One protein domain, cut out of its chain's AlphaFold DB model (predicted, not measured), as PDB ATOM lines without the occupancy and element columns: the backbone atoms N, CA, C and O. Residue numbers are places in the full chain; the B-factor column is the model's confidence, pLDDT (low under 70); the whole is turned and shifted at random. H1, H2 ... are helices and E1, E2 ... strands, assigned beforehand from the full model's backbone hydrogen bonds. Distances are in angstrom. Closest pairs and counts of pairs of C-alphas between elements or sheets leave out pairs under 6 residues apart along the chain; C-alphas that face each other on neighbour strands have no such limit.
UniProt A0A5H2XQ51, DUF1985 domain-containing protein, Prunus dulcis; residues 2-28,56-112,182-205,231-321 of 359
ATOM      1  N   ALA A   2     235.930 276.601 167.257       40.53
ATOM      2  CA  ALA A   2     236.648 275.454 166.701       40.53
ATOM      3  C   ALA A   2     237.245 274.589 167.825       40.53
ATOM      4  O   ALA A   2     238.359 274.832 168.291       40.53
ATOM      5  N   CYS A   3     236.513 273.565 168.268       45.06
ATOM      6  CA  CYS A   3     237.109 272.487 169.053       45.06
ATOM      7  C   CYS A   3     237.884 271.568 168.094       45.06
ATOM      8  O   CYS A   3     237.336 270.607 167.563       45.06
ATOM      9  N   LYS A   4     239.156 271.887 167.817       81.12
ATOM     10  CA  LYS A   4     240.042 270.973 167.078       81.12
ATOM     11  C   LYS A   4     240.340 269.779 167.987       81.12
ATOM     12  O   LYS A   4     240.926 269.967 169.055       81.12
ATOM     13  N   ALA A   5     239.928 268.577 167.584       87.44
ATOM     14  CA  ALA A   5     240.263 267.337 168.278       87.44
ATOM     15  C   ALA A   5     241.782 267.257 168.507       87.44
ATOM     16  O   ALA A   5     242.569 267.527 167.598       87.44
ATOM     17  N   LYS A   6     242.210 266.906 169.723       91.38
ATOM     18  CA  LYS A   6     243.636 266.797 170.077       91.38
ATOM     19  C   LYS A   6     243.983 265.373 170.456       91.38
ATOM     20  O   LYS A   6     243.125 264.616 170.897       91.38
ATOM     21  N   LEU A   7     245.252 265.008 170.313       91.25
ATOM     22  CA  LEU A   7     245.751 263.735 170.820       91.25
ATOM     23  C   LEU A   7     245.735 263.731 172.348       91.25
ATOM     24  O   LEU A   7     246.071 264.730 172.985       91.25
ATOM     25  N   MET A   8     245.401 262.579 172.926       91.19
ATOM     26  CA  MET A   8     245.518 262.341 174.359       91.19
ATOM     27  C   MET A   8     246.981 262.496 174.799       91.19
ATOM     28  O   MET A   8     247.264 263.218 175.750       91.19
ATOM     29  N   ILE A   9     247.916 261.875 174.075       89.75
ATOM     30  CA  ILE A   9     249.363 262.051 174.270       89.75
ATOM     31  C   ILE A   9     249.915 262.870 173.091       89.75
ATOM     32  O   ILE A   9     249.787 262.415 171.952       89.75
ATOM     33  N   PRO A  10     250.502 264.057 173.335       89.19
ATOM     34  CA  PRO A  10     251.150 264.871 172.304       89.19
ATOM     35  C   PRO A  10     252.252 264.121 171.541       89.19
ATOM     36  O   PRO A  10     252.855 263.192 172.071       89.19
ATOM     37  N   GLU A  11     252.526 264.532 170.298       86.69
ATOM     38  CA  GLU A  11     253.534 263.896 169.427       86.69
ATOM     39  C   GLU A  11     254.927 263.814 170.062       86.69
ATOM     40  O   GLU A  11     255.591 262.782 169.982       86.69
ATOM     41  N   ASP A  12     255.346 264.888 170.724       86.50
ATOM     42  CA  ASP A  12     256.638 265.046 171.391       86.50
ATOM     43  C   ASP A  12     256.761 264.247 172.700       86.50
ATOM     44  O   ASP A  12     257.871 264.009 173.175       86.50
ATOM     45  N   GLU A  13     255.636 263.769 173.235       87.12
ATOM     46  CA  GLU A  13     255.544 262.981 174.470       87.12
ATOM     47  C   GLU A  13     255.216 261.497 174.203       87.12
ATOM     48  O   GLU A  13     255.009 260.706 175.131       87.12
ATOM     49  N   LYS A  14     255.160 261.079 172.928       88.06
ATOM     50  CA  LYS A  14     254.959 259.670 172.568       88.06
ATOM     51  C   LYS A  14     256.125 258.808 173.045       88.06
ATOM     52  O   LYS A  14     257.291 259.200 173.033       88.06
ATOM     53  N   TYR A  15     255.803 257.577 173.421       87.25
ATOM     54  CA  TYR A  15     256.757 256.608 173.947       87.25
ATOM     55  C   TYR A  15     256.577 255.251 173.273       87.25
ATOM     56  O   TYR A  15     255.537 254.986 172.685       87.25
ATOM     57  N   GLU A  16     257.575 254.376 173.380       88.56
ATOM     58  CA  GLU A  16     257.454 252.996 172.908       88.56
ATOM     59  C   GLU A  16     256.713 252.121 173.918       88.56
ATOM     60  O   GLU A  16     257.017 252.119 175.117       88.56
ATOM     61  N   GLY A  17     255.785 251.308 173.429       88.56
ATOM     62  CA  GLY A  17     254.996 250.387 174.228       88.56
ATOM     63  C   GLY A  17     254.850 249.021 173.575       88.56
ATOM     64  O   GLY A  17     254.962 248.851 172.361       88.56
ATOM     65  N   LYS A  18     254.604 248.029 174.425       90.69
ATOM     66  CA  LYS A  18     254.416 246.630 174.062       90.69
ATOM     67  C   LYS A  18     253.189 246.089 174.806       90.69
ATOM     68  O   LYS A  18     253.331 245.510 175.885       90.69
ATOM     69  N   PRO A  19     251.977 246.322 174.274       91.56
ATOM     70  CA  PRO A  19     250.769 245.710 174.793       91.56
ATOM     71  C   PRO A  19     250.808 244.198 174.578       91.56
ATOM     72  O   PRO A  19     251.159 243.721 173.496       91.56
ATOM     73  N   PHE A  20     250.388 243.452 175.590       89.81
ATOM     74  CA  PHE A  20     250.113 242.024 175.501       89.81
ATOM     75  C   PHE A  20     248.602 241.816 175.456       89.81
ATOM     76  O   PHE A  20     247.890 242.327 176.325       89.81
ATOM     77  N   ALA A  21     248.113 241.077 174.460       86.19
ATOM     78  CA  ALA A  21     246.758 240.549 174.506       86.19
ATOM     79  C   ALA A  21     246.701 239.474 175.587       86.19
ATOM     80  O   ALA A  21     247.494 238.534 175.568       86.19
ATOM     81  N   LEU A  22     245.782 239.632 176.536       77.94
ATOM     82  CA  LEU A  22     245.537 238.596 177.532       77.94
ATOM     83  C   LEU A  22     244.702 237.449 176.943       77.94
ATOM     84  O   LEU A  22     244.753 236.351 177.465       77.94
ATOM     85  N   SER A  23     243.982 237.684 175.843       71.81
ATOM     86  CA  SER A  23     243.214 236.656 175.135       71.81
ATOM     87  C   SER A  23     244.049 235.397 174.858       71.81
ATOM     88  O   SER A  23     245.082 235.439 174.184       71.81
ATOM     89  N   HIS A  24     243.564 234.262 175.365       75.06
ATOM     90  CA  HIS A  24     244.136 232.936 175.138       75.06
ATOM     91  C   HIS A  24     243.444 232.185 173.989       75.06
ATOM     92  O   HIS A  24     243.549 230.964 173.923       75.06
ATOM     93  N   THR A  25     242.762 232.887 173.072       81.31
ATOM     94  CA  THR A  25     241.923 232.289 172.013       81.31
ATOM     95  C   THR A  25     242.619 231.189 171.236       81.31
ATOM     96  O   THR A  25     242.077 230.096 171.136       81.31
ATOM     97  N   ARG A  26     243.856 231.411 170.774       82.81
ATOM     98  CA  ARG A  26     244.607 230.375 170.048       82.81
ATOM     99  C   ARG A  26     244.806 229.114 170.888       82.81
ATOM    100  O   ARG A  26     244.535 228.021 170.413       82.81
ATOM    101  N   THR A  27     245.274 229.262 172.127       84.50
ATOM    102  CA  THR A  27     245.496 228.124 173.026       84.50
ATOM    103  C   THR A  27     244.182 227.417 173.337       84.50
ATOM    104  O   THR A  27     244.124 226.201 173.235       84.50
ATOM    105  N   ALA A  28     243.124 228.170 173.646       86.50
ATOM    106  CA  ALA A  28     241.800 227.631 173.924       86.50
ATOM    107  C   ALA A  28     241.250 226.820 172.742       86.50
ATOM    108  O   ALA A  28     240.864 225.671 172.929       86.50
ATOM    109  N   GLU A  56     242.598 231.005 161.771       83.12
ATOM    110  CA  GLU A  56     243.915 230.498 161.399       83.12
ATOM    111  C   GLU A  56     244.925 231.647 161.341       83.12
ATOM    112  O   GLU A  56     244.563 232.800 161.138       83.12
ATOM    113  N   ASP A  57     246.198 231.337 161.601       81.19
ATOM    114  CA  ASP A  57     247.365 232.217 161.438       81.19
ATOM    115  C   ASP A  57     247.180 233.711 161.772       81.19
ATOM    116  O   ASP A  57     247.703 234.588 161.090       81.19
ATOM    117  N   LEU A  58     246.495 234.010 162.880       86.12
ATOM    118  CA  LEU A  58     246.330 235.369 163.395       86.12
ATOM    119  C   LEU A  58     247.308 235.640 164.547       86.12
ATOM    120  O   LEU A  58     247.084 235.271 165.705       86.12
ATOM    121  N   LYS A  59     248.427 236.300 164.247       88.38
ATOM    122  CA  LYS A  59     249.443 236.668 165.242       88.38
ATOM    123  C   LYS A  59     249.140 238.022 165.873       88.38
ATOM    124  O   LYS A  59     248.827 238.996 165.188       88.38
ATOM    125  N   TRP A  60     249.313 238.107 167.193       90.19
ATOM    126  CA  TRP A  60     249.219 239.371 167.922       90.19
ATOM    127  C   TRP A  60     250.315 240.351 167.488       90.19
ATOM    128  O   TRP A  60     251.512 240.065 167.605       90.19
ATOM    129  N   ASN A  61     249.901 241.533 167.047       90.31
ATOM    130  CA  ASN A  61     250.750 242.630 166.628       90.31
ATOM    131  C   ASN A  61     250.642 243.794 167.621       90.31
ATOM    132  O   ASN A  61     249.813 244.700 167.508       90.31
ATOM    133  N   SER A  62     251.550 243.783 168.595       90.44
ATOM    134  CA  SER A  62     251.602 244.798 169.647       90.44
ATOM    135  C   SER A  62     251.884 246.208 169.120       90.44
ATOM    136  O   SER A  62     251.457 247.177 169.743       90.44
ATOM    137  N   GLN A  63     252.576 246.337 167.983       89.00
ATOM    138  CA  GLN A  63     252.956 247.632 167.421       89.00
ATOM    139  C   GLN A  63     251.759 248.361 166.820       89.00
ATOM    140  O   GLN A  63     251.623 249.559 167.048       89.00
ATOM    141  N   ILE A  64     250.868 247.652 166.121       90.06
ATOM    142  CA  ILE A  64     249.633 248.238 165.576       90.06
ATOM    143  C   ILE A  64     248.747 248.751 166.708       90.06
ATOM    144  O   ILE A  64     248.338 249.908 166.713       90.06
ATOM    145  N   VAL A  65     248.516 247.909 167.714       93.00
ATOM    146  CA  VAL A  65     247.643 248.245 168.844       93.00
ATOM    147  C   VAL A  65     248.222 249.386 169.675       93.00
ATOM    148  O   VAL A  65     247.508 250.324 170.026       93.00
ATOM    149  N   HIS A  66     249.520 249.348 169.982       93.44
ATOM    150  CA  HIS A  66     250.172 250.448 170.688       93.44
ATOM    151  C   HIS A  66     250.153 251.740 169.873       93.44
ATOM    152  O   HIS A  66     249.856 252.806 170.407       93.44
ATOM    153  N   GLY A  67     250.440 251.625 168.581       91.75
ATOM    154  CA  GLY A  67     250.415 252.721 167.638       91.75
ATOM    155  C   GLY A  67     249.073 253.439 167.616       91.75
ATOM    156  O   GLY A  67     249.034 254.646 167.845       91.75
ATOM    157  N   LEU A  68     247.975 252.693 167.465       92.88
ATOM    158  CA  LEU A  68     246.615 253.222 167.573       92.88
ATOM    159  C   LEU A  68     246.368 253.898 168.922       92.88
ATOM    160  O   LEU A  68     245.856 255.012 168.972       92.88
ATOM    161  N   LEU A  69     246.797 253.295 170.031       93.50
ATOM    162  CA  LEU A  69     246.646 253.907 171.356       93.50
ATOM    163  C   LEU A  69     247.409 255.238 171.499       93.50
ATOM    164  O   LEU A  69     246.938 256.123 172.211       93.50
ATOM    165  N   MET A  70     248.531 255.425 170.794       92.44
ATOM    166  CA  MET A  70     249.234 256.718 170.694       92.44
ATOM    167  C   MET A  70     248.517 257.734 169.789       92.44
ATOM    168  O   MET A  70     248.908 258.900 169.734       92.44
ATOM    169  N   ARG A  71     247.475 257.311 169.066       92.38
ATOM    170  CA  ARG A  71     246.595 258.158 168.246       92.38
ATOM    171  C   ARG A  71     245.255 258.454 168.907       92.38
ATOM    172  O   ARG A  71     244.448 259.173 168.325       92.38
ATOM    173  N   LYS A  72     245.006 257.925 170.104       93.19
ATOM    174  CA  LYS A  72     243.755 258.137 170.834       93.19
ATOM    175  C   LYS A  72     243.504 259.633 171.050       93.19
ATOM    176  O   LYS A  72     244.404 260.365 171.468       93.19
ATOM    177  N   ALA A  73     242.287 260.077 170.764       92.06
ATOM    178  CA  ALA A  73     241.870 261.455 170.960       92.06
ATOM    179  C   ALA A  73     241.724 261.781 172.458       92.06
ATOM    180  O   ALA A  73     241.389 260.922 173.277       92.06
ATOM    181  N   ASP A  74     241.990 263.032 172.821       90.50
ATOM    182  CA  ASP A  74     241.839 263.533 174.180       90.50
ATOM    183  C   ASP A  74     240.344 263.596 174.527       90.50
ATOM    184  O   ASP A  74     239.600 264.311 173.839       90.50
ATOM    185  N   PRO A  75     239.892 262.913 175.597       87.25
ATOM    186  CA  PRO A  75     238.489 262.919 176.008       87.25
ATOM    187  C   PRO A  75     237.962 264.313 176.369       87.25
ATOM    188  O   PRO A  75     236.753 264.505 176.403       87.25
ATOM    189  N   LYS A  76     238.839 265.297 176.610       88.06
ATOM    190  CA  LYS A  76     238.438 266.698 176.810       88.06
ATOM    191  C   LYS A  76     238.095 267.437 175.513       88.06
ATOM    192  O   LYS A  76     237.580 268.544 175.578       88.06
ATOM    193  N   THR A  77     238.439 266.876 174.354       87.75
ATOM    194  CA  THR A  77     238.289 267.544 173.046       87.75
ATOM    195  C   THR A  77     237.293 266.864 172.120       87.75
ATOM    196  O   THR A  77     236.822 267.496 171.180       87.75
ATOM    197  N   VAL A  78     236.960 265.597 172.378       86.25
ATOM    198  CA  VAL A  78     235.977 264.843 171.596       86.25
ATOM    199  C   VAL A  78     235.050 264.064 172.520       86.25
ATOM    200  O   VAL A  78     235.489 263.537 173.548       86.25
ATOM    201  N   THR A  79     233.780 263.949 172.128       81.00
ATOM    202  CA  THR A  79     232.814 263.093 172.823       81.00
ATOM    203  C   THR A  79     233.314 261.650 172.806       81.00
ATOM    204  O   THR A  79     233.768 261.149 171.781       81.00
ATOM    205  N   GLN A  80     233.250 260.972 173.950       70.75
ATOM    206  CA  GLN A  80     233.555 259.536 174.055       70.75
ATOM    207  C   GLN A  80     232.280 258.685 173.965       70.75
ATOM    208  O   GLN A  80     232.250 257.534 174.396       70.75
ATOM    209  N   VAL A  81     231.202 259.284 173.459       75.31
ATOM    210  CA  VAL A  81     229.953 258.584 173.175       75.31
ATOM    211  C   VAL A  81     230.219 257.639 171.999       75.31
ATOM    212  O   VAL A  81     230.942 257.994 171.073       75.31
ATOM    213  N   ASN A  82     229.675 256.425 172.074       77.38
ATOM    214  CA  ASN A  82     229.679 255.408 171.012       77.38
ATOM    215  C   ASN A  82     231.019 254.771 170.594       77.38
ATOM    216  O   ASN A  82     231.022 253.935 169.696       77.38
ATOM    217  N   GLY A  83     232.138 255.018 171.277       85.69
ATOM    218  CA  GLY A  83     233.375 254.287 170.983       85.69
ATOM    219  C   GLY A  83     234.648 255.008 171.392       85.69
ATOM    220  O   GLY A  83     234.617 256.076 172.004       85.69
ATOM    221  N   ILE A  84     235.790 254.412 171.044       91.56
ATOM    222  CA  ILE A  84     237.103 255.036 171.235       91.56
ATOM    223  C   ILE A  84     237.482 255.770 169.957       91.56
ATOM    224  O   ILE A  84     237.566 255.157 168.896       91.56
ATOM    225  N   LYS A  85     237.758 257.070 170.076       92.62
ATOM    226  CA  LYS A  85     238.134 257.920 168.942       92.62
ATOM    227  C   LYS A  85     239.652 258.025 168.791       92.62
ATOM    228  O   LYS A  85     240.381 258.183 169.778       92.62
ATOM    229  N   PHE A  86     240.123 257.981 167.553       92.19
ATOM    230  CA  PHE A  86     241.524 258.088 167.161       92.19
ATOM    231  C   PHE A  86     241.690 259.171 166.096       92.19
ATOM    232  O   PHE A  86     240.823 259.356 165.251       92.19
ATOM    233  N   ILE A  87     242.819 259.874 166.122       91.31
ATOM    234  CA  ILE A  87     243.172 260.879 165.118       91.31
ATOM    235  C   ILE A  87     244.239 260.272 164.215       91.31
ATOM    236  O   ILE A  87     245.369 260.091 164.656       91.31
ATOM    237  N   VAL A  88     243.948 259.975 162.955       88.25
ATOM    238  CA  VAL A  88     244.912 259.392 162.003       88.25
ATOM    239  C   VAL A  88     244.893 260.207 160.722       88.25
ATOM    240  O   VAL A  88     243.829 260.422 160.167       88.25
ATOM    241  N   GLY A  89     246.051 260.713 160.283       82.62
ATOM    242  CA  GLY A  89     246.144 261.486 159.038       82.62
ATOM    243  C   GLY A  89     245.130 262.635 158.931       82.62
ATOM    244  O   GLY A  89     244.461 262.772 157.917       82.62
ATOM    245  N   ASN A  90     244.971 263.418 160.006       82.75
ATOM    246  CA  ASN A  90     243.978 264.498 160.152       82.75
ATOM    247  C   ASN A  90     242.496 264.082 160.079       82.75
ATOM    248  O   ASN A  90     241.623 264.947 160.089       82.75
ATOM    249  N   LYS A  91     242.206 262.783 160.088       87.75
ATOM    250  CA  LYS A  91     240.857 262.227 160.183       87.75
ATOM    251  C   LYS A  91     240.573 261.769 161.608       87.75
ATOM    252  O   LYS A  91     241.435 261.165 162.257       87.75
ATOM    253  N   LEU A  92     239.370 262.046 162.099       89.81
ATOM    254  CA  LEU A  92     238.848 261.456 163.324       89.81
ATOM    255  C   LEU A  92     238.102 260.168 162.968       89.81
ATOM    256  O   LEU A  92     237.103 260.202 162.256       89.81
ATOM    257  N   ILE A  93     238.601 259.042 163.465       90.88
ATOM    258  CA  ILE A  93     238.027 257.708 163.261       90.88
ATOM    259  C   ILE A  93     237.633 257.111 164.605       90.88
ATOM    260  O   ILE A  93     238.159 257.513 165.645       90.88
ATOM    261  N   GLN A  94     236.740 256.130 164.602       92.31
ATOM    262  CA  GLN A  94     236.226 255.535 165.830       92.31
ATOM    263  C   GLN A  94     236.185 254.019 165.757       92.31
ATOM    264  O   GLN A  94     235.888 253.476 164.701       92.31
ATOM    265  N   PHE A  95     236.470 253.380 166.893       94.38
ATOM    266  CA  PHE A  95     236.240 251.960 167.130       94.38
ATOM    267  C   PHE A  95     235.008 251.786 168.021       94.38
ATOM    268  O   PHE A  95     235.045 252.166 169.199       94.38
ATOM    269  N   THR A  96     233.928 251.246 167.456       93.69
ATOM    270  CA  THR A  96     232.601 251.180 168.094       93.69
ATOM    271  C   THR A  96     232.219 249.761 168.528       93.69
ATOM    272  O   THR A  96     232.862 248.768 168.176       93.69
ATOM    273  N   ALA A  97     231.123 249.652 169.286       93.62
ATOM    274  CA  ALA A  97     230.506 248.368 169.618       93.62
ATOM    275  C   ALA A  97     230.002 247.623 168.366       93.62
ATOM    276  O   ALA A  97     230.139 246.405 168.284       93.62
ATOM    277  N   GLN A  98     229.457 248.352 167.385       92.94
ATOM    278  CA  GLN A  98     228.988 247.794 166.112       92.94
ATOM    279  C   GLN A  98     230.153 247.218 165.303       92.94
ATOM    280  O   GLN A  98     230.095 246.071 164.873       92.94
ATOM    281  N   GLN A  99     231.264 247.944 165.200       94.25
ATOM    282  CA  GLN A  99     232.461 247.449 164.521       94.25
ATOM    283  C   GLN A  99     233.072 246.242 165.237       94.25
ATOM    284  O   GLN A  99     233.466 245.274 164.590       94.25
ATOM    285  N   PHE A 100     233.096 246.244 166.575       95.50
ATOM    286  CA  PHE A 100     233.486 245.061 167.344       95.50
ATOM    287  C   PHE A 100     232.576 243.861 167.029       95.50
ATOM    288  O   PHE A 100     233.070 242.744 166.861       95.50
ATOM    289  N   CYS A 101     231.263 244.079 166.924       95.00
ATOM    290  CA  CYS A 101     230.284 243.057 166.548       95.00
ATOM    291  C   CYS A 101     230.583 242.469 165.161       95.00
ATOM    292  O   CYS A 101     230.726 241.256 165.042       95.00
ATOM    293  N   LEU A 102     230.776 243.315 164.141       94.38
ATOM    294  CA  LEU A 102     231.083 242.880 162.768       94.38
ATOM    295  C   LEU A 102     232.371 242.072 162.683       94.38
ATOM    296  O   LEU A 102     232.435 241.046 162.009       94.38
ATOM    297  N   ILE A 103     233.397 242.523 163.401       95.00
ATOM    298  CA  ILE A 103     234.699 241.869 163.389       95.00
ATOM    299  C   ILE A 103     234.624 240.507 164.060       95.00
ATOM    300  O   ILE A 103     235.127 239.526 163.525       95.00
ATOM    301  N   THR A 104     234.024 240.439 165.244       94.81
ATOM    302  CA  THR A 104     234.089 239.233 166.077       94.81
ATOM    303  C   THR A 104     232.970 238.240 165.795       94.81
ATOM    304  O   THR A 104     233.105 237.079 166.172       94.81
ATOM    305  N   GLY A 105     231.870 238.684 165.181       94.81
ATOM    306  CA  GLY A 105     230.622 237.931 165.031       94.81
ATOM    307  C   GLY A 105     229.992 237.518 166.356       94.81
ATOM    308  O   GLY A 105     229.221 236.564 166.408       94.81
ATOM    309  N   LEU A 106     230.342 238.193 167.453       94.81
ATOM    310  CA  LEU A 106     229.773 237.918 168.762       94.81
ATOM    311  C   LEU A 106     228.519 238.760 168.973       94.81
ATOM    312  O   LEU A 106     228.534 239.976 168.795       94.81
ATOM    313  N   ARG A 107     227.440 238.110 169.414       92.81
ATOM    314  CA  ARG A 107     226.124 238.733 169.604       92.81
ATOM    315  C   ARG A 107     226.160 239.877 170.617       92.81
ATOM    316  O   ARG A 107     226.681 239.725 171.723       92.81
ATOM    317  N   PHE A 108     225.526 240.996 170.275       92.12
ATOM    318  CA  PHE A 108     225.256 242.101 171.200       92.12
ATOM    319  C   PHE A 108     223.818 242.071 171.719       92.12
ATOM    320  O   PHE A 108     222.936 241.418 171.167       92.12
ATOM    321  N   GLY A 109     223.591 242.767 172.830       88.38
ATOM    322  CA  GLY A 109     222.279 242.872 173.449       88.38
ATOM    323  C   GLY A 109     222.358 243.357 174.891       88.38
ATOM    324  O   GLY A 109     223.440 243.545 175.454       88.38
ATOM    325  N   LYS A 110     221.188 243.552 175.502       88.56
ATOM    326  CA  LYS A 110     221.079 243.874 176.927       88.56
ATOM    327  C   LYS A 110     221.569 242.684 177.745       88.56
ATOM    328  O   LYS A 110     221.041 241.597 177.568       88.56
ATOM    329  N   LEU A 111     222.526 242.906 178.647       90.25
ATOM    330  CA  LEU A 111     223.088 241.860 179.507       90.25
ATOM    331  C   LEU A 111     222.035 241.359 180.516       90.25
ATOM    332  O   LEU A 111     221.685 242.109 181.434       90.25
ATOM    333  N   PRO A 112     221.535 240.116 180.389       91.69
ATOM    334  CA  PRO A 112     220.682 239.510 181.403       91.69
ATOM    335  C   PRO A 112     221.474 239.246 182.690       91.69
ATOM    336  O   PRO A 112     222.684 238.992 182.655       91.69
ATOM    337  N   GLY A 182     229.242 239.347 172.828       93.94
ATOM    338  CA  GLY A 182     229.871 240.515 172.216       93.94
ATOM    339  C   GLY A 182     229.820 241.733 173.133       93.94
ATOM    340  O   GLY A 182     230.829 242.412 173.311       93.94
ATOM    341  N   ALA A 183     228.696 241.954 173.822       92.62
ATOM    342  CA  ALA A 183     228.568 243.048 174.784       92.62
ATOM    343  C   ALA A 183     229.469 242.847 176.017       92.62
ATOM    344  O   ALA A 183     230.096 243.802 176.484       92.62
ATOM    345  N   VAL A 184     229.583 241.611 176.522       92.81
ATOM    346  CA  VAL A 184     230.492 241.271 177.636       92.81
ATOM    347  C   VAL A 184     231.945 241.538 177.252       92.81
ATOM    348  O   VAL A 184     232.670 242.229 177.980       92.81
ATOM    349  N   SER A 185     232.363 241.015 176.102       93.25
ATOM    350  CA  SER A 185     233.735 241.145 175.630       93.25
ATOM    351  C   SER A 185     234.104 242.583 175.295       93.25
ATOM    352  O   SER A 185     235.151 243.081 175.725       93.25
ATOM    353  N   TYR A 186     233.224 243.293 174.588       93.75
ATOM    354  CA  TYR A 186     233.448 244.686 174.236       93.75
ATOM    355  C   TYR A 186     233.549 245.563 175.477       93.75
ATOM    356  O   TYR A 186     234.467 246.370 175.564       93.75
ATOM    357  N   ALA A 187     232.691 245.375 176.487       92.00
ATOM    358  CA  ALA A 187     232.787 246.134 177.732       92.00
ATOM    359  C   ALA A 187     234.162 245.962 178.404       92.00
ATOM    360  O   ALA A 187     234.770 246.942 178.846       92.00
ATOM    361  N   MET A 188     234.691 244.732 178.440       90.69
ATOM    362  CA  MET A 188     236.022 244.461 178.985       90.69
ATOM    363  C   MET A 188     237.141 245.066 178.126       90.69
ATOM    364  O   MET A 188     238.046 245.712 178.665       90.69
ATOM    365  N   THR A 189     237.060 244.879 176.810       92.88
ATOM    366  CA  THR A 189     238.028 245.376 175.825       92.88
ATOM    367  C   THR A 189     238.089 246.898 175.849       92.88
ATOM    368  O   THR A 189     239.150 247.477 176.084       92.88
ATOM    369  N   ASN A 190     236.937 247.555 175.724       91.88
ATOM    370  CA  ASN A 190     236.786 249.001 175.761       91.88
ATOM    371  C   ASN A 190     237.308 249.584 177.081       91.88
ATOM    372  O   ASN A 190     238.136 250.490 177.066       91.88
ATOM    373  N   ALA A 191     236.933 249.020 178.237       91.12
ATOM    374  CA  ALA A 191     237.456 249.479 179.525       91.12
ATOM    375  C   ALA A 191     238.985 249.329 179.627       91.12
ATOM    376  O   ALA A 191     239.660 250.187 180.205       91.12
ATOM    377  N   SER A 192     239.551 248.254 179.066       91.62
ATOM    378  CA  SER A 192     240.998 248.039 179.046       91.62
ATOM    379  C   SER A 192     241.722 249.036 178.144       91.62
ATOM    380  O   SER A 192     242.755 249.567 178.548       91.62
ATOM    381  N   LEU A 193     241.192 249.313 176.953       91.88
ATOM    382  CA  LEU A 193     241.743 250.280 176.001       91.88
ATOM    383  C   LEU A 193     241.584 251.725 176.495       91.88
ATOM    384  O   LEU A 193     242.486 252.547 176.340       91.88
ATOM    385  N   LEU A 194     240.469 252.041 177.159       88.56
ATOM    386  CA  LEU A 194     240.252 253.349 177.767       88.56
ATOM    387  C   LEU A 194     241.257 253.618 178.884       88.56
ATOM    388  O   LEU A 194     241.787 254.722 178.942       88.56
ATOM    389  N   ARG A 195     241.538 252.619 179.729       87.81
ATOM    390  CA  ARG A 195     242.537 252.706 180.809       87.81
ATOM    391  C   ARG A 195     243.972 252.608 180.310       87.81
ATOM    392  O   ARG A 195     244.878 253.087 180.999       87.81
ATOM    393  N   ALA A 196     244.194 251.985 179.154       83.88
ATOM    394  CA  ALA A 196     245.497 252.006 178.516       83.88
ATOM    395  C   ALA A 196     245.924 253.467 178.342       83.88
ATOM    396  O   ALA A 196     245.103 254.343 178.086       83.88
ATOM    397  N   VAL A 197     247.207 253.735 178.566       82.25
ATOM    398  CA  VAL A 197     247.831 255.062 178.446       82.25
ATOM    399  C   VAL A 197     247.339 256.151 179.426       82.25
ATOM    400  O   VAL A 197     248.013 257.169 179.557       82.25
ATOM    401  N   CYS A 198     246.267 255.939 180.209       82.56
ATOM    402  CA  CYS A 198     245.755 256.920 181.186       82.56
ATOM    403  C   CYS A 198     246.789 257.356 182.225       82.56
ATOM    404  O   CYS A 198     246.884 258.540 182.543       82.56
ATOM    405  N   ALA A 199     247.578 256.415 182.749       77.38
ATOM    406  CA  ALA A 199     248.631 256.743 183.707       77.38
ATOM    407  C   ALA A 199     249.686 257.683 183.098       77.38
ATOM    408  O   ALA A 199     250.266 258.491 183.817       77.38
ATOM    409  N   GLU A 200     249.928 257.595 181.786       76.88
ATOM    410  CA  GLU A 200     250.843 258.508 181.104       76.88
ATOM    411  C   GLU A 200     250.179 259.839 180.770       76.88
ATOM    412  O   GLU A 200     250.771 260.881 181.017       76.88
ATOM    413  N   TYR A 201     248.920 259.824 180.335       79.38
ATOM    414  CA  TYR A 201     248.132 261.045 180.168       79.38
ATOM    415  C   TYR A 201     248.132 261.906 181.438       79.38
ATOM    416  O   TYR A 201     248.379 263.109 181.380       79.38
ATOM    417  N   GLN A 202     247.941 261.283 182.605       79.62
ATOM    418  CA  GLN A 202     248.022 261.970 183.894       79.62
ATOM    419  C   GLN A 202     249.422 262.534 184.173       79.62
ATOM    420  O   GLN A 202     249.529 263.610 184.749       79.62
ATOM    421  N   ARG A 203     250.498 261.856 183.755       73.81
ATOM    422  CA  ARG A 203     251.869 262.374 183.911       73.81
ATOM    423  C   ARG A 203     252.156 263.574 183.017       73.81
ATOM    424  O   ARG A 203     252.838 264.481 183.478       73.81
ATOM    425  N   VAL A 204     251.653 263.565 181.784       72.88
ATOM    426  CA  VAL A 204     251.854 264.652 180.813       72.88
ATOM    427  C   VAL A 204     251.020 265.883 181.186       72.88
ATOM    428  O   VAL A 204     251.497 267.008 181.082       72.88
ATOM    429  N   LYS A 205     249.774 265.695 181.646       68.69
ATOM    430  CA  LYS A 205     248.832 266.801 181.899       68.69
ATOM    431  C   LYS A 205     248.878 267.383 183.310       68.69
ATOM    432  O   LYS A 205     248.496 268.536 183.479       68.69
ATOM    433  N   GLU A 231     255.582 247.896 178.929       90.19
ATOM    434  CA  GLU A 231     254.743 246.706 178.913       90.19
ATOM    435  C   GLU A 231     253.422 246.946 179.651       90.19
ATOM    436  O   GLU A 231     253.400 247.494 180.755       90.19
ATOM    437  N   TYR A 232     252.307 246.555 179.034       89.38
ATOM    438  CA  TYR A 232     250.979 246.618 179.643       89.38
ATOM    439  C   TYR A 232     250.041 245.585 179.018       89.38
ATOM    440  O   TYR A 232     250.322 245.027 177.961       89.38
ATOM    441  N   ILE A 233     248.929 245.304 179.690       89.94
ATOM    442  CA  ILE A 233     248.001 244.236 179.309       89.94
ATOM    443  C   ILE A 233     246.726 244.842 178.724       89.94
ATOM    444  O   ILE A 233     246.156 245.764 179.309       89.94
ATOM    445  N   ILE A 234     246.266 244.283 177.606       90.69
ATOM    446  CA  ILE A 234     244.930 244.501 177.054       90.69
ATOM    447  C   ILE A 234     244.057 243.301 177.427       90.69
ATOM    448  O   ILE A 234     244.337 242.172 177.026       90.69
ATOM    449  N   ARG A 235     243.030 243.553 178.242       89.06
ATOM    450  CA  ARG A 235     242.009 242.571 178.637       89.06
ATOM    451  C   ARG A 235     240.871 242.534 177.619       89.06
ATOM    452  O   ARG A 235     240.704 243.488 176.865       89.06
ATOM    453  N   GLY A 236     240.072 241.468 177.666       88.38
ATOM    454  CA  GLY A 236     239.056 241.183 176.655       88.38
ATOM    455  C   GLY A 236     239.698 240.719 175.348       88.38
ATOM    456  O   GLY A 236     240.851 240.268 175.337       88.38
ATOM    457  N   PHE A 237     238.982 240.874 174.242       91.75
ATOM    458  CA  PHE A 237     239.424 240.414 172.936       91.75
ATOM    459  C   PHE A 237     240.109 241.516 172.131       91.75
ATOM    460  O   PHE A 237     239.584 242.069 171.167       91.75
ATOM    461  N   GLY A 238     241.348 241.822 172.530       92.19
ATOM    462  CA  GLY A 238     242.176 242.844 171.883       92.19
ATOM    463  C   GLY A 238     242.426 242.607 170.388       92.19
ATOM    464  O   GLY A 238     242.687 243.570 169.668       92.19
ATOM    465  N   PHE A 239     242.316 241.359 169.910       92.56
ATOM    466  CA  PHE A 239     242.392 241.036 168.481       92.56
ATOM    467  C   PHE A 239     241.342 241.786 167.658       92.56
ATOM    468  O   PHE A 239     241.643 242.163 166.533       92.56
ATOM    469  N   ALA A 240     240.177 242.105 168.231       94.75
ATOM    470  CA  ALA A 240     239.166 242.895 167.540       94.75
ATOM    471  C   ALA A 240     239.691 244.280 167.119       94.75
ATOM    472  O   ALA A 240     239.472 244.689 165.989       94.75
ATOM    473  N   LEU A 241     240.455 244.975 167.977       95.00
ATOM    474  CA  LEU A 241     241.055 246.269 167.619       95.00
ATOM    475  C   LEU A 241     242.157 246.118 166.559       95.00
ATOM    476  O   LEU A 241     242.343 246.994 165.721       95.00
ATOM    477  N   GLN A 242     242.915 245.021 166.606       93.62
ATOM    478  CA  GLN A 242     243.937 244.745 165.599       93.62
ATOM    479  C   GLN A 242     243.306 244.506 164.224       93.62
ATOM    480  O   GLN A 242     243.767 245.079 163.246       93.62
ATOM    481  N   ILE A 243     242.257 243.689 164.158       93.38
ATOM    482  CA  ILE A 243     241.555 243.387 162.908       93.38
ATOM    483  C   ILE A 243     240.798 244.611 162.412       93.38
ATOM    484  O   ILE A 243     240.828 244.897 161.227       93.38
ATOM    485  N   TRP A 244     240.226 245.403 163.317       95.19
ATOM    486  CA  TRP A 244     239.685 246.712 162.965       95.19
ATOM    487  C   TRP A 244     240.729 247.587 162.267       95.19
ATOM    488  O   TRP A 244     240.426 248.234 161.276       95.19
ATOM    489  N   ALA A 245     241.982 247.576 162.731       92.88
ATOM    490  CA  ALA A 245     243.052 248.289 162.045       92.88
ATOM    491  C   ALA A 245     243.306 247.726 160.635       92.88
ATOM    492  O   ALA A 245     243.523 248.503 159.713       92.88
ATOM    493  N   PHE A 246     243.268 246.401 160.461       91.38
ATOM    494  CA  PHE A 246     243.421 245.756 159.151       91.38
ATOM    495  C   PHE A 246     242.312 246.195 158.188       91.38
ATOM    496  O   PHE A 246     242.589 246.600 157.066       91.38
ATOM    497  N   GLU A 247     241.080 246.229 158.688       91.44
ATOM    498  CA  GLU A 247     239.898 246.700 157.970       91.44
ATOM    499  C   GLU A 247     239.909 248.204 157.696       91.44
ATOM    500  O   GLU A 247     239.244 248.636 156.774       91.44
ATOM    501  N   VAL A 248     240.596 249.033 158.480       91.50
ATOM    502  CA  VAL A 248     240.536 250.501 158.331       91.50
ATOM    503  C   VAL A 248     241.725 251.064 157.555       91.50
ATOM    504  O   VAL A 248     241.595 252.124 156.942       91.50
ATOM    505  N   PHE A 249     242.869 250.374 157.542       89.81
ATOM    506  CA  PHE A 249     244.090 250.829 156.872       89.81
ATOM    507  C   PHE A 249     244.487 249.878 155.731       89.81
ATOM    508  O   PHE A 249     245.280 248.961 155.965       89.81
ATOM    509  N   PRO A 250     244.049 250.135 154.480       87.38
ATOM    510  CA  PRO A 250     244.416 249.321 153.310       87.38
ATOM    511  C   PRO A 250     245.933 249.155 153.123       87.38
ATOM    512  O   PRO A 250     246.418 248.141 152.623       87.38
ATOM    513  N   ALA A 251     246.712 250.131 153.598       85.62
ATOM    514  CA  ALA A 251     248.170 250.093 153.606       85.62
ATOM    515  C   ALA A 251     248.757 248.851 154.306       85.62
ATOM    516  O   ALA A 251     249.850 248.415 153.951       85.62
ATOM    517  N   LEU A 252     248.073 248.279 155.304       84.94
ATOM    518  CA  LEU A 252     248.549 247.087 156.015       84.94
ATOM    519  C   LEU A 252     248.606 245.860 155.101       84.94
ATOM    520  O   LEU A 252     249.586 245.112 155.142       84.94
ATOM    521  N   GLU A 253     247.605 245.703 154.242       83.56
ATOM    522  CA  GLU A 253     247.577 244.657 153.228       83.56
ATOM    523  C   GLU A 253     248.536 244.977 152.076       83.56
ATOM    524  O   GLU A 253     249.361 244.140 151.718       83.56
ATOM    525  N   ALA A 254     248.522 246.213 151.562       82.31
ATOM    526  CA  ALA A 254     249.393 246.627 150.457       82.31
ATOM    527  C   ALA A 254     250.895 246.470 150.782       82.31
ATOM    528  O   ALA A 254     251.714 246.163 149.913       82.31
ATOM    529  N   LEU A 255     251.270 246.645 152.053       78.81
ATOM    530  CA  LEU A 255     252.632 246.437 152.553       78.81
ATOM    531  C   LEU A 255     252.913 244.981 152.973       78.81
ATOM    532  O   LEU A 255     253.976 244.704 153.524       78.81
ATOM    533  N   HIS A 256     251.996 244.052 152.690       78.25
ATOM    534  CA  HIS A 256     252.110 242.617 152.966       78.25
ATOM    535  C   HIS A 256     252.306 242.290 154.461       78.25
ATOM    536  O   HIS A 256     252.925 241.285 154.828       78.25
ATOM    537  N   PHE A 257     251.783 243.138 155.353       77.31
ATOM    538  CA  PHE A 257     251.772 242.856 156.791       77.31
ATOM    539  C   PHE A 257     250.623 241.945 157.215       77.31
ATOM    540  O   PHE A 257     250.667 241.332 158.287       77.31
ATOM    541  N   THR A 258     249.600 241.869 156.378       78.31
ATOM    542  CA  THR A 258     248.424 241.030 156.543       78.31
ATOM    543  C   THR A 258     248.051 240.428 155.204       78.31
ATOM    544  O   THR A 258     248.328 241.020 154.164       78.31
ATOM    545  N   VAL A 259     247.413 239.267 155.238       78.25
ATOM    546  CA  VAL A 259     246.767 238.676 154.066       78.25
ATOM    547  C   VAL A 259     245.271 238.784 154.295       78.25
ATOM    548  O   VAL A 259     244.784 238.286 155.316       78.25
ATOM    549  N   HIS A 260     244.581 239.467 153.386       78.12
ATOM    550  CA  HIS A 260     243.138 239.372 153.271       78.12
ATOM    551  C   HIS A 260     242.838 238.154 152.400       78.12
ATOM    552  O   HIS A 260     243.210 238.094 151.229       78.12
ATOM    553  N   GLU A 261     242.232 237.134 152.987       73.56
ATOM    554  CA  GLU A 261     241.691 236.037 152.208       73.56
ATOM    555  C   GLU A 261     240.334 236.472 151.674       73.56
ATOM    556  O   GLU A 261     239.459 236.871 152.442       73.56
ATOM    557  N   ASP A 262     240.156 236.356 150.359       61.72
ATOM    558  CA  ASP A 262     238.886 236.578 149.663       61.72
ATOM    559  C   ASP A 262     237.925 235.404 149.945       61.72
ATOM    560  O   ASP A 262     237.412 234.702 149.071       61.72
ATOM    561  N   ASN A 263     237.746 235.126 151.231       57.31
ATOM    562  CA  ASN A 263     236.994 234.021 151.767       57.31
ATOM    563  C   ASN A 263     235.671 234.592 152.259       57.31
ATOM    564  O   ASN A 263     235.639 235.438 153.146       57.31
ATOM    565  N   ARG A 264     234.556 234.102 151.702       61.28
ATOM    566  CA  ARG A 264     233.173 234.513 152.034       61.28
ATOM    567  C   ARG A 264     232.744 234.143 153.471       61.28
ATOM    568  O   ARG A 264     231.553 233.984 153.737       61.28
ATOM    569  N   HIS A 265     233.693 233.910 154.372       74.62
ATOM    570  CA  HIS A 265     233.448 233.453 155.726       74.62
ATOM    571  C   HIS A 265     233.171 234.634 156.641       74.62
ATOM    572  O   HIS A 265     234.060 235.371 157.036       74.62
ATOM    573  N   ILE A 266     231.915 234.750 157.030       83.88
ATOM    574  CA  ILE A 266     231.470 235.672 158.063       83.88
ATOM    575  C   ILE A 266     231.688 234.996 159.425       83.88
ATOM    576  O   ILE A 266     231.362 233.811 159.553       83.88
ATOM    577  N   PRO A 267     232.200 235.697 160.458       92.44
ATOM    578  CA  PRO A 267     232.490 237.142 160.565       92.44
ATOM    579  C   PRO A 267     233.908 237.566 160.128       92.44
ATOM    580  O   PRO A 267     234.790 236.727 159.955       92.44
ATOM    581  N   ARG A 268     234.165 238.885 160.039       92.56
ATOM    582  CA  ARG A 268     235.391 239.446 159.419       92.56
ATOM    583  C   ARG A 268     236.713 239.020 160.052       92.56
ATOM    584  O   ARG A 268     237.744 239.060 159.391       92.56
ATOM    585  N   ILE A 269     236.722 238.567 161.307       91.44
ATOM    586  CA  ILE A 269     237.916 237.960 161.919       91.44
ATOM    587  C   ILE A 269     238.476 236.787 161.102       91.44
ATOM    588  O   ILE A 269     239.669 236.506 161.188       91.44
ATOM    589  N   LEU A 270     237.643 236.135 160.289       91.25
ATOM    590  CA  LEU A 270     238.042 235.022 159.438       91.25
ATOM    591  C   LEU A 270     238.713 235.458 158.130       91.25
ATOM    592  O   LEU A 270     239.385 234.629 157.521       91.25
ATOM    593  N   HIS A 271     238.598 236.729 157.732       89.75
ATOM    594  CA  HIS A 271     239.188 237.242 156.490       89.75
ATOM    595  C   HIS A 271     240.691 237.510 156.602       89.75
ATOM    596  O   HIS A 271     241.367 237.658 155.594       89.75
ATOM    597  N   TRP A 272     241.242 237.592 157.816       88.88
ATOM    598  CA  TRP A 272     242.601 238.091 158.010       88.88
ATOM    599  C   TRP A 272     243.559 237.022 158.515       88.88
ATOM    600  O   TRP A 272     243.255 236.275 159.448       88.88
ATOM    601  N   ARG A 273     244.768 237.018 157.950       86.19
ATOM    602  CA  ARG A 273     245.943 236.305 158.467       86.19
ATOM    603  C   ARG A 273     247.075 237.293 158.722       86.19
ATOM    604  O   ARG A 273     247.245 238.276 158.000       86.19
ATOM    605  N   SER A 274     247.880 237.034 159.745       82.38
ATOM    606  CA  SER A 274     249.078 237.817 160.048       82.38
ATOM    607  C   SER A 274     250.202 236.918 160.563       82.38
ATOM    608  O   SER A 274     250.168 236.395 161.675       82.38
ATOM    609  N   ASN A 275     251.258 236.766 159.764       73.00
ATOM    610  CA  ASN A 275     252.474 236.038 160.145       73.00
ATOM    611  C   ASN A 275     253.663 236.986 160.419       73.00
ATOM    612  O   ASN A 275     254.538 236.678 161.244       73.00
ATOM    613  N   THR A 276     253.659 238.172 159.810       69.81
ATOM    614  CA  THR A 276     254.652 239.233 159.994       69.81
ATOM    615  C   THR A 276     254.210 240.254 161.046       69.81
ATOM    616  O   THR A 276     253.053 240.331 161.458       69.81
ATOM    617  N   VAL A 277     255.176 241.014 161.569       70.56
ATOM    618  CA  VAL A 277     254.908 242.089 162.532       70.56
ATOM    619  C   VAL A 277     255.077 243.419 161.812       70.56
ATOM    620  O   VAL A 277     256.202 243.837 161.548       70.56
ATOM    621  N   ALA A 278     253.960 244.081 161.525       70.56
ATOM    622  CA  ALA A 278     253.942 245.445 161.009       70.56
ATOM    623  C   ALA A 278     254.559 246.439 161.993       70.56
ATOM    624  O   ALA A 278     254.364 246.333 163.207       70.56
ATOM    625  N   ARG A 279     255.207 247.474 161.462       72.19
ATOM    626  CA  ARG A 279     255.579 248.660 162.233       72.19
ATOM    627  C   ARG A 279     254.564 249.754 161.970       72.19
ATOM    628  O   ARG A 279     254.503 250.310 160.883       72.19
ATOM    629  N   PHE A 280     253.808 250.125 162.996       70.50
ATOM    630  CA  PHE A 280     252.740 251.118 162.862       70.50
ATOM    631  C   PHE A 280     253.204 252.463 162.273       70.50
ATOM    632  O   PHE A 280     252.444 253.123 161.577       70.50
ATOM    633  N   ARG A 281     254.464 252.861 162.495       69.69
ATOM    634  CA  ARG A 281     255.029 254.083 161.897       69.69
ATOM    635  C   ARG A 281     254.992 254.067 160.362       69.69
ATOM    636  O   ARG A 281     254.740 255.108 159.775       69.69
ATOM    637  N   GLU A 282     255.236 252.913 159.744       65.56
ATOM    638  CA  GLU A 282     255.252 252.740 158.281       65.56
ATOM    639  C   GLU A 282     253.830 252.795 157.698       65.56
ATOM    640  O   GLU A 282     253.624 253.259 156.581       65.56
ATOM    641  N   VAL A 283     252.836 252.398 158.496       65.94
ATOM    642  CA  VAL A 283     251.411 252.465 158.142       65.94
ATOM    643  C   VAL A 283     250.906 253.904 158.228       65.94
ATOM    644  O   VAL A 283     250.205 254.366 157.342       65.94
ATOM    645  N   MET A 284     251.322 254.651 159.255       66.75
ATOM    646  CA  MET A 284     250.871 256.028 159.500       66.75
ATOM    647  C   MET A 284     251.334 257.059 158.465       66.75
ATOM    648  O   MET A 284     250.773 258.152 158.426       66.75
ATOM    649  N   SER A 285     252.358 256.758 157.657       64.31
ATOM    650  CA  SER A 285     252.713 257.609 156.513       64.31
ATOM    651  C   SER A 285     251.722 257.493 155.356       64.31
ATOM    652  O   SER A 285     251.705 258.363 154.492       64.31
ATOM    653  N   GLN A 286     250.895 256.444 155.339       62.94
ATOM    654  CA  GLN A 286     249.809 256.287 154.383       62.94
ATOM    655  C   GLN A 286     248.509 256.766 155.046       62.94
ATOM    656  O   GLN A 286     248.089 256.252 156.078       62.94
ATOM    657  N   VAL A 287     247.920 257.830 154.495       65.81
ATOM    658  CA  VAL A 287     246.784 258.571 155.089       65.81
ATOM    659  C   VAL A 287     245.429 258.016 154.630       65.81
ATOM    660  O   VAL A 287     244.370 258.543 154.990       65.81
ATOM    661  N   ASP A 288     245.442 256.952 153.828       82.38
ATOM    662  CA  ASP A 288     244.201 256.356 153.368       82.38
ATOM    663  C   ASP A 288     243.551 255.532 154.481       82.38
ATOM    664  O   ASP A 288     244.187 254.713 155.148       82.38
ATOM    665  N   VAL A 289     242.282 255.832 154.716       85.00
ATOM    666  CA  VAL A 289     241.484 255.300 155.814       85.00
ATOM    667  C   VAL A 289     240.118 255.007 155.232       85.00
ATOM    668  O   VAL A 289     239.467 255.927 154.730       85.00
ATOM    669  N   GLN A 290     239.676 253.762 155.360       87.44
ATOM    670  CA  GLN A 290     238.346 253.351 154.935       87.44
ATOM    671  C   GLN A 290     237.390 253.229 156.122       87.44
ATOM    672  O   GLN A 290     237.776 252.841 157.227       87.44
ATOM    673  N   LEU A 291     236.128 253.598 155.896       84.12
ATOM    674  CA  LEU A 291     235.075 253.450 156.892       84.12
ATOM    675  C   LEU A 291     234.553 252.012 156.866       84.12
ATOM    676  O   LEU A 291     234.088 251.523 155.838       84.12
ATOM    677  N   LEU A 292     234.604 251.358 158.021       89.12
ATOM    678  CA  LEU A 292     234.115 250.001 158.195       89.12
ATOM    679  C   LEU A 292     232.582 249.996 158.286       89.12
ATOM    680  O   LEU A 292     232.057 250.299 159.349       89.12
ATOM    681  N   ARG A 293     231.886 249.634 157.199       88.00
ATOM    682  CA  ARG A 293     230.412 249.536 157.156       88.00
ATOM    683  C   ARG A 293     229.926 248.089 157.032       88.00
ATOM    684  O   ARG A 293     230.547 247.328 156.285       88.00
ATOM    685  N   PRO A 294     228.819 247.712 157.700       90.06
ATOM    686  CA  PRO A 294     228.203 246.399 157.536       90.06
ATOM    687  C   PRO A 294     227.628 246.211 156.128       90.06
ATOM    688  O   PRO A 294     227.001 247.111 155.575       90.06
ATOM    689  N   THR A 295     227.798 245.017 155.569       89.81
ATOM    690  CA  THR A 295     227.103 244.572 154.352       89.81
ATOM    691  C   THR A 295     225.692 244.073 154.670       89.81
ATOM    692  O   THR A 295     225.410 243.669 155.800       89.81
ATOM    693  N   ASP A 296     224.808 244.004 153.670       89.19
ATOM    694  CA  ASP A 296     223.447 243.466 153.849       89.19
ATOM    695  C   ASP A 296     223.449 242.020 154.368       89.19
ATOM    696  O   ASP A 296     222.591 241.633 155.161       89.19
ATOM    697  N   ILE A 297     224.442 241.220 153.962       90.44
ATOM    698  CA  ILE A 297     224.604 239.837 154.426       90.44
ATOM    699  C   ILE A 297     225.001 239.811 155.907       90.44
ATOM    700  O   ILE A 297     224.496 238.976 156.655       90.44
ATOM    701  N   GLU A 298     225.875 240.724 156.347       90.81
ATOM    702  CA  GLU A 298     226.275 240.853 157.754       90.81
ATOM    703  C   GLU A 298     225.125 241.348 158.640       90.81
ATOM    704  O   GLU A 298     224.966 240.852 159.755       90.81
ATOM    705  N   LYS A 299     224.289 242.267 158.139       90.19
ATOM    706  CA  LYS A 299     223.097 242.754 158.856       90.19
ATOM    707  C   LYS A 299     222.071 241.643 159.121       90.19
ATOM    708  O   LYS A 299     221.337 241.707 160.101       90.19
ATOM    709  N   GLN A 300     222.043 240.606 158.282       90.25
ATOM    710  CA  GLN A 300     221.159 239.441 158.438       90.25
ATOM    711  C   GLN A 300     221.703 238.381 159.410       90.25
ATOM    712  O   GLN A 300     221.022 237.391 159.688       90.25
ATOM    713  N   GLN A 301     222.925 238.544 159.923       90.69
ATOM    714  CA  GLN A 301     223.546 237.523 160.763       90.69
ATOM    715  C   GLN A 301     222.946 237.483 162.171       90.69
ATOM    716  O   GLN A 301     222.625 238.529 162.736       90.69
ATOM    717  N   PRO A 302     222.900 236.304 162.823       88.56
ATOM    718  CA  PRO A 302     222.328 236.163 164.165       88.56
ATOM    719  C   PRO A 302     222.993 237.026 165.246       88.56
ATOM    720  O   PRO A 302     222.377 237.298 166.279       88.56
ATOM    721  N   TYR A 303     224.253 237.424 165.048       88.81
ATOM    722  CA  TYR A 303     224.980 238.283 165.980       88.81
ATOM    723  C   TYR A 303     224.608 239.772 165.856       88.81
ATOM    724  O   TYR A 303     224.854 240.534 166.794       88.81
ATOM    725  N   TRP A 304     224.008 240.192 164.736       89.56
ATOM    726  CA  TRP A 304     223.654 241.584 164.467       89.56
ATOM    727  C   TRP A 304     222.272 241.921 165.035       89.56
ATOM    728  O   TRP A 304     221.240 241.496 164.526       89.56
ATOM    729  N   SER A 305     222.243 242.698 166.120       85.25
ATOM    730  CA  SER A 305     221.009 243.066 166.833       85.25
ATOM    731  C   SER A 305     220.617 244.542 166.692       85.25
ATOM    732  O   SER A 305     219.752 245.005 167.430       85.25
ATOM    733  N   TRP A 306     221.297 245.299 165.828       79.06
ATOM    734  CA  TRP A 306     221.153 246.759 165.723       79.06
ATOM    735  C   TRP A 306     220.119 247.203 164.673       79.06
ATOM    736  O   TRP A 306     219.819 248.386 164.579       79.06
ATOM    737  N   GLY A 307     219.535 246.264 163.920       71.19
ATOM    738  CA  GLY A 307     218.614 246.579 162.823       71.19
ATOM    739  C   GLY A 307     219.308 247.343 161.691       71.19
ATOM    740  O   GLY A 307     220.508 247.159 161.471       71.19
ATOM    741  N   ASP A 308     218.551 248.205 161.009       65.12
ATOM    742  CA  ASP A 308     219.042 249.116 159.962       65.12
ATOM    743  C   ASP A 308     219.580 250.445 160.525       65.12
ATOM    744  O   ASP A 308     219.794 251.394 159.773       65.12
ATOM    745  N   ASP A 309     219.761 250.547 161.846       56.94
ATOM    746  CA  ASP A 309     220.219 251.776 162.490       56.94
ATOM    747  C   ASP A 309     221.718 252.003 162.219       56.94
ATOM    748  O   ASP A 309     222.596 251.606 162.991       56.94
ATOM    749  N   ASP A 310     222.001 252.645 161.085       55.84
ATOM    750  CA  ASP A 310     223.332 253.032 160.608       55.84
ATOM    751  C   ASP A 310     223.871 254.276 161.353       55.84
ATOM    752  O   ASP A 310     224.504 255.145 160.757       55.84
ATOM    753  N   ASN A 311     223.628 254.381 162.666       52.59
ATOM    754  CA  ASN A 311     224.083 255.472 163.543       52.59
ATOM    755  C   ASN A 311     225.618 255.463 163.776       52.59
ATOM    756  O   ASN A 311     226.106 255.633 164.897       52.59
ATOM    757  N   GLU A 312     226.410 255.273 162.720       56.94
ATOM    758  CA  GLU A 312     227.854 255.468 162.735       56.94
ATOM    759  C   GLU A 312     228.190 256.904 162.310       56.94
ATOM    760  O   GLU A 312     227.954 257.308 161.174       56.94
ATOM    761  N   GLU A 313     228.764 257.687 163.233       60.22
ATOM    762  CA  GLU A 313     229.355 258.995 162.903       60.22
ATOM    763  C   GLU A 313     230.380 258.830 161.757       60.22
ATOM    764  O   GLU A 313     231.291 257.998 161.846       60.22
ATOM    765  N   GLU A 314     230.225 259.621 160.688       61.47
ATOM    766  CA  GLU A 314     231.136 259.622 159.539       61.47
ATOM    767  C   GLU A 314     232.559 260.050 159.936       61.47
ATOM    768  O   GLU A 314     232.783 260.704 160.958       61.47
ATOM    769  N   ILE A 315     233.546 259.687 159.110       70.69
ATOM    770  CA  ILE A 315     234.926 260.146 159.289       70.69
ATOM    771  C   ILE A 315     234.943 261.675 159.207       70.69
ATOM    772  O   ILE A 315     234.662 262.248 158.158       70.69
ATOM    773  N   VAL A 316     235.315 262.337 160.304       73.19
ATOM    774  CA  VAL A 316     235.376 263.804 160.351       73.19
ATOM    775  C   VAL A 316     236.772 264.270 159.952       73.19
ATOM    776  O   VAL A 316     237.758 263.950 160.626       73.19
ATOM    777  N   GLU A 317     236.865 265.053 158.877       75.12
ATOM    778  CA  GLU A 317     238.093 265.763 158.516       75.12
ATOM    779  C   GLU A 317     238.296 266.983 159.423       75.12
ATOM    780  O   GLU A 317     237.387 267.779 159.647       75.12
ATOM    781  N   LEU A 318     239.500 267.136 159.978       70.69
ATOM    782  CA  LEU A 318     239.797 268.152 160.997       70.69
ATOM    783  C   LEU A 318     240.267 269.507 160.424       70.69
ATOM    784  O   LEU A 318     240.879 270.294 161.158       70.69
ATOM    785  N   PHE A 319     240.036 269.792 159.137       61.19
ATOM    786  CA  PHE A 319     240.435 271.068 158.531       61.19
ATOM    787  C   PHE A 319     239.717 272.244 159.211       61.19
ATOM    788  O   PHE A 319     238.547 272.164 159.574       61.19
ATOM    789  N   GLY A 320     240.447 273.338 159.434       46.06
ATOM    790  CA  GLY A 320     239.880 274.597 159.899       46.06
ATOM    791  C   GLY A 320     240.275 275.680 158.919       46.06
ATOM    792  O   GLY A 320     241.472 275.849 158.693       46.06
ATOM    793  N   ASP A 321     239.284 276.373 158.367       36.78
ATOM    794  CA  ASP A 321     239.487 277.544 157.525       36.78
ATOM    795  C   ASP A 321     240.355 278.560 158.274       36.78
ATOM    796  O   ASP A 321     239.967 279.101 159.314       36.78
TER     797      ASP A 321
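AT A GLANCE: This is residues 2 to 28, 56 to 112, 182 to 205 and 231 to 321 of the 359 residues of the protein "DUF1985 domain-containing protein" of Prunus dulcis (UniProt A0A5H2XQ51). Helix H6 sits near the middle of a compact, loop-rich body, with H2 and H3 packed crosswise on it and two small sheets nearby, the antiparallel hairpin E2 E3 and the parallel pair E1 E4. The longest helix, H4, reaches from H3, which it touches with residues 182 to 186, toward E4. The printed part has 199 residues with ten named helices and four named strands, in the order E1 H1 H2 E2 E3 H3 H4 H5 E4 H6 H7 H8 H9 H10. Under half of the residues, 88, are in named elements; the class is mixed, helices and strands. The radius of gyration of the C-alphas is 16.4 A, and the spans are 43 by 36 by 35 A.

HOW THE PARTS SIT: Begin with the hairpin of E2, residues 84 to 88, and E3, residues 91 to 95, where N 86 and O 93, 2.8 A apart, are within hydrogen-bond range. The closest C-alphas of E3 and H6, residues 239 to 248, are those of Phe 95 and Leu 241, 7.5 A apart. H6 touches H3, residues 97 to 104, about perpendicular at 82 degrees, closest at C-alphas 240 and 100, 6.1 A. H3, the hub, also touches H8, residues 268 to 271, at C-alphas 103 and 268, 4.7 A, and H4, residues 182 to 195, at C-alphas 101 and 182, 6.2 A. H6 touches H2, residues 62 to 69, at C-alphas 242 and 65, 6.0 A, only just about perpendicular at 72 degrees. H2 touches H9, residues 280 to 284, at C-alphas 64 and 280, 5.0 A. Look next at E1, residues 17 to 21, and E4, residues 231 to 234, parallel with N 20 and O 232 within hydrogen-bond range at 2.8 A. In H2, H3, H4, H5, residues 198 to 205, H6 and H9 every O i to N i+4 pair is within hydrogen-bond range.

IN THESE COORDINATES: Find C-alpha 17, where E1 begins, at (254.996, 250.387, 174.228). H4 starts at C-alpha 182, (229.871, 240.515, 172.216), and runs 19.6 A; H6 runs 14.0 A, E3 13.2 A. H1, residues 25 to 28, and H7, residues 251 to 254, touch no helix; nor does H10, residues 296 to 299, ending at (223.097, 242.754, 158.856).

THE WHOLE: The printed part is cut between residues 28 and 56, whose C-alphas are 13.0 A apart across the gap, between residues 112 and 182, whose C-alphas are 13.0 A apart, and between residues 205 and 231, whose C-alphas are 21.2 A apart. Links H2 to E2, H7 to H8 and H9 to H10 are long. Mean pLDDT of the printed part is 83.6; 24 residues are under 70, among them 281 to 287 and 308 to 314.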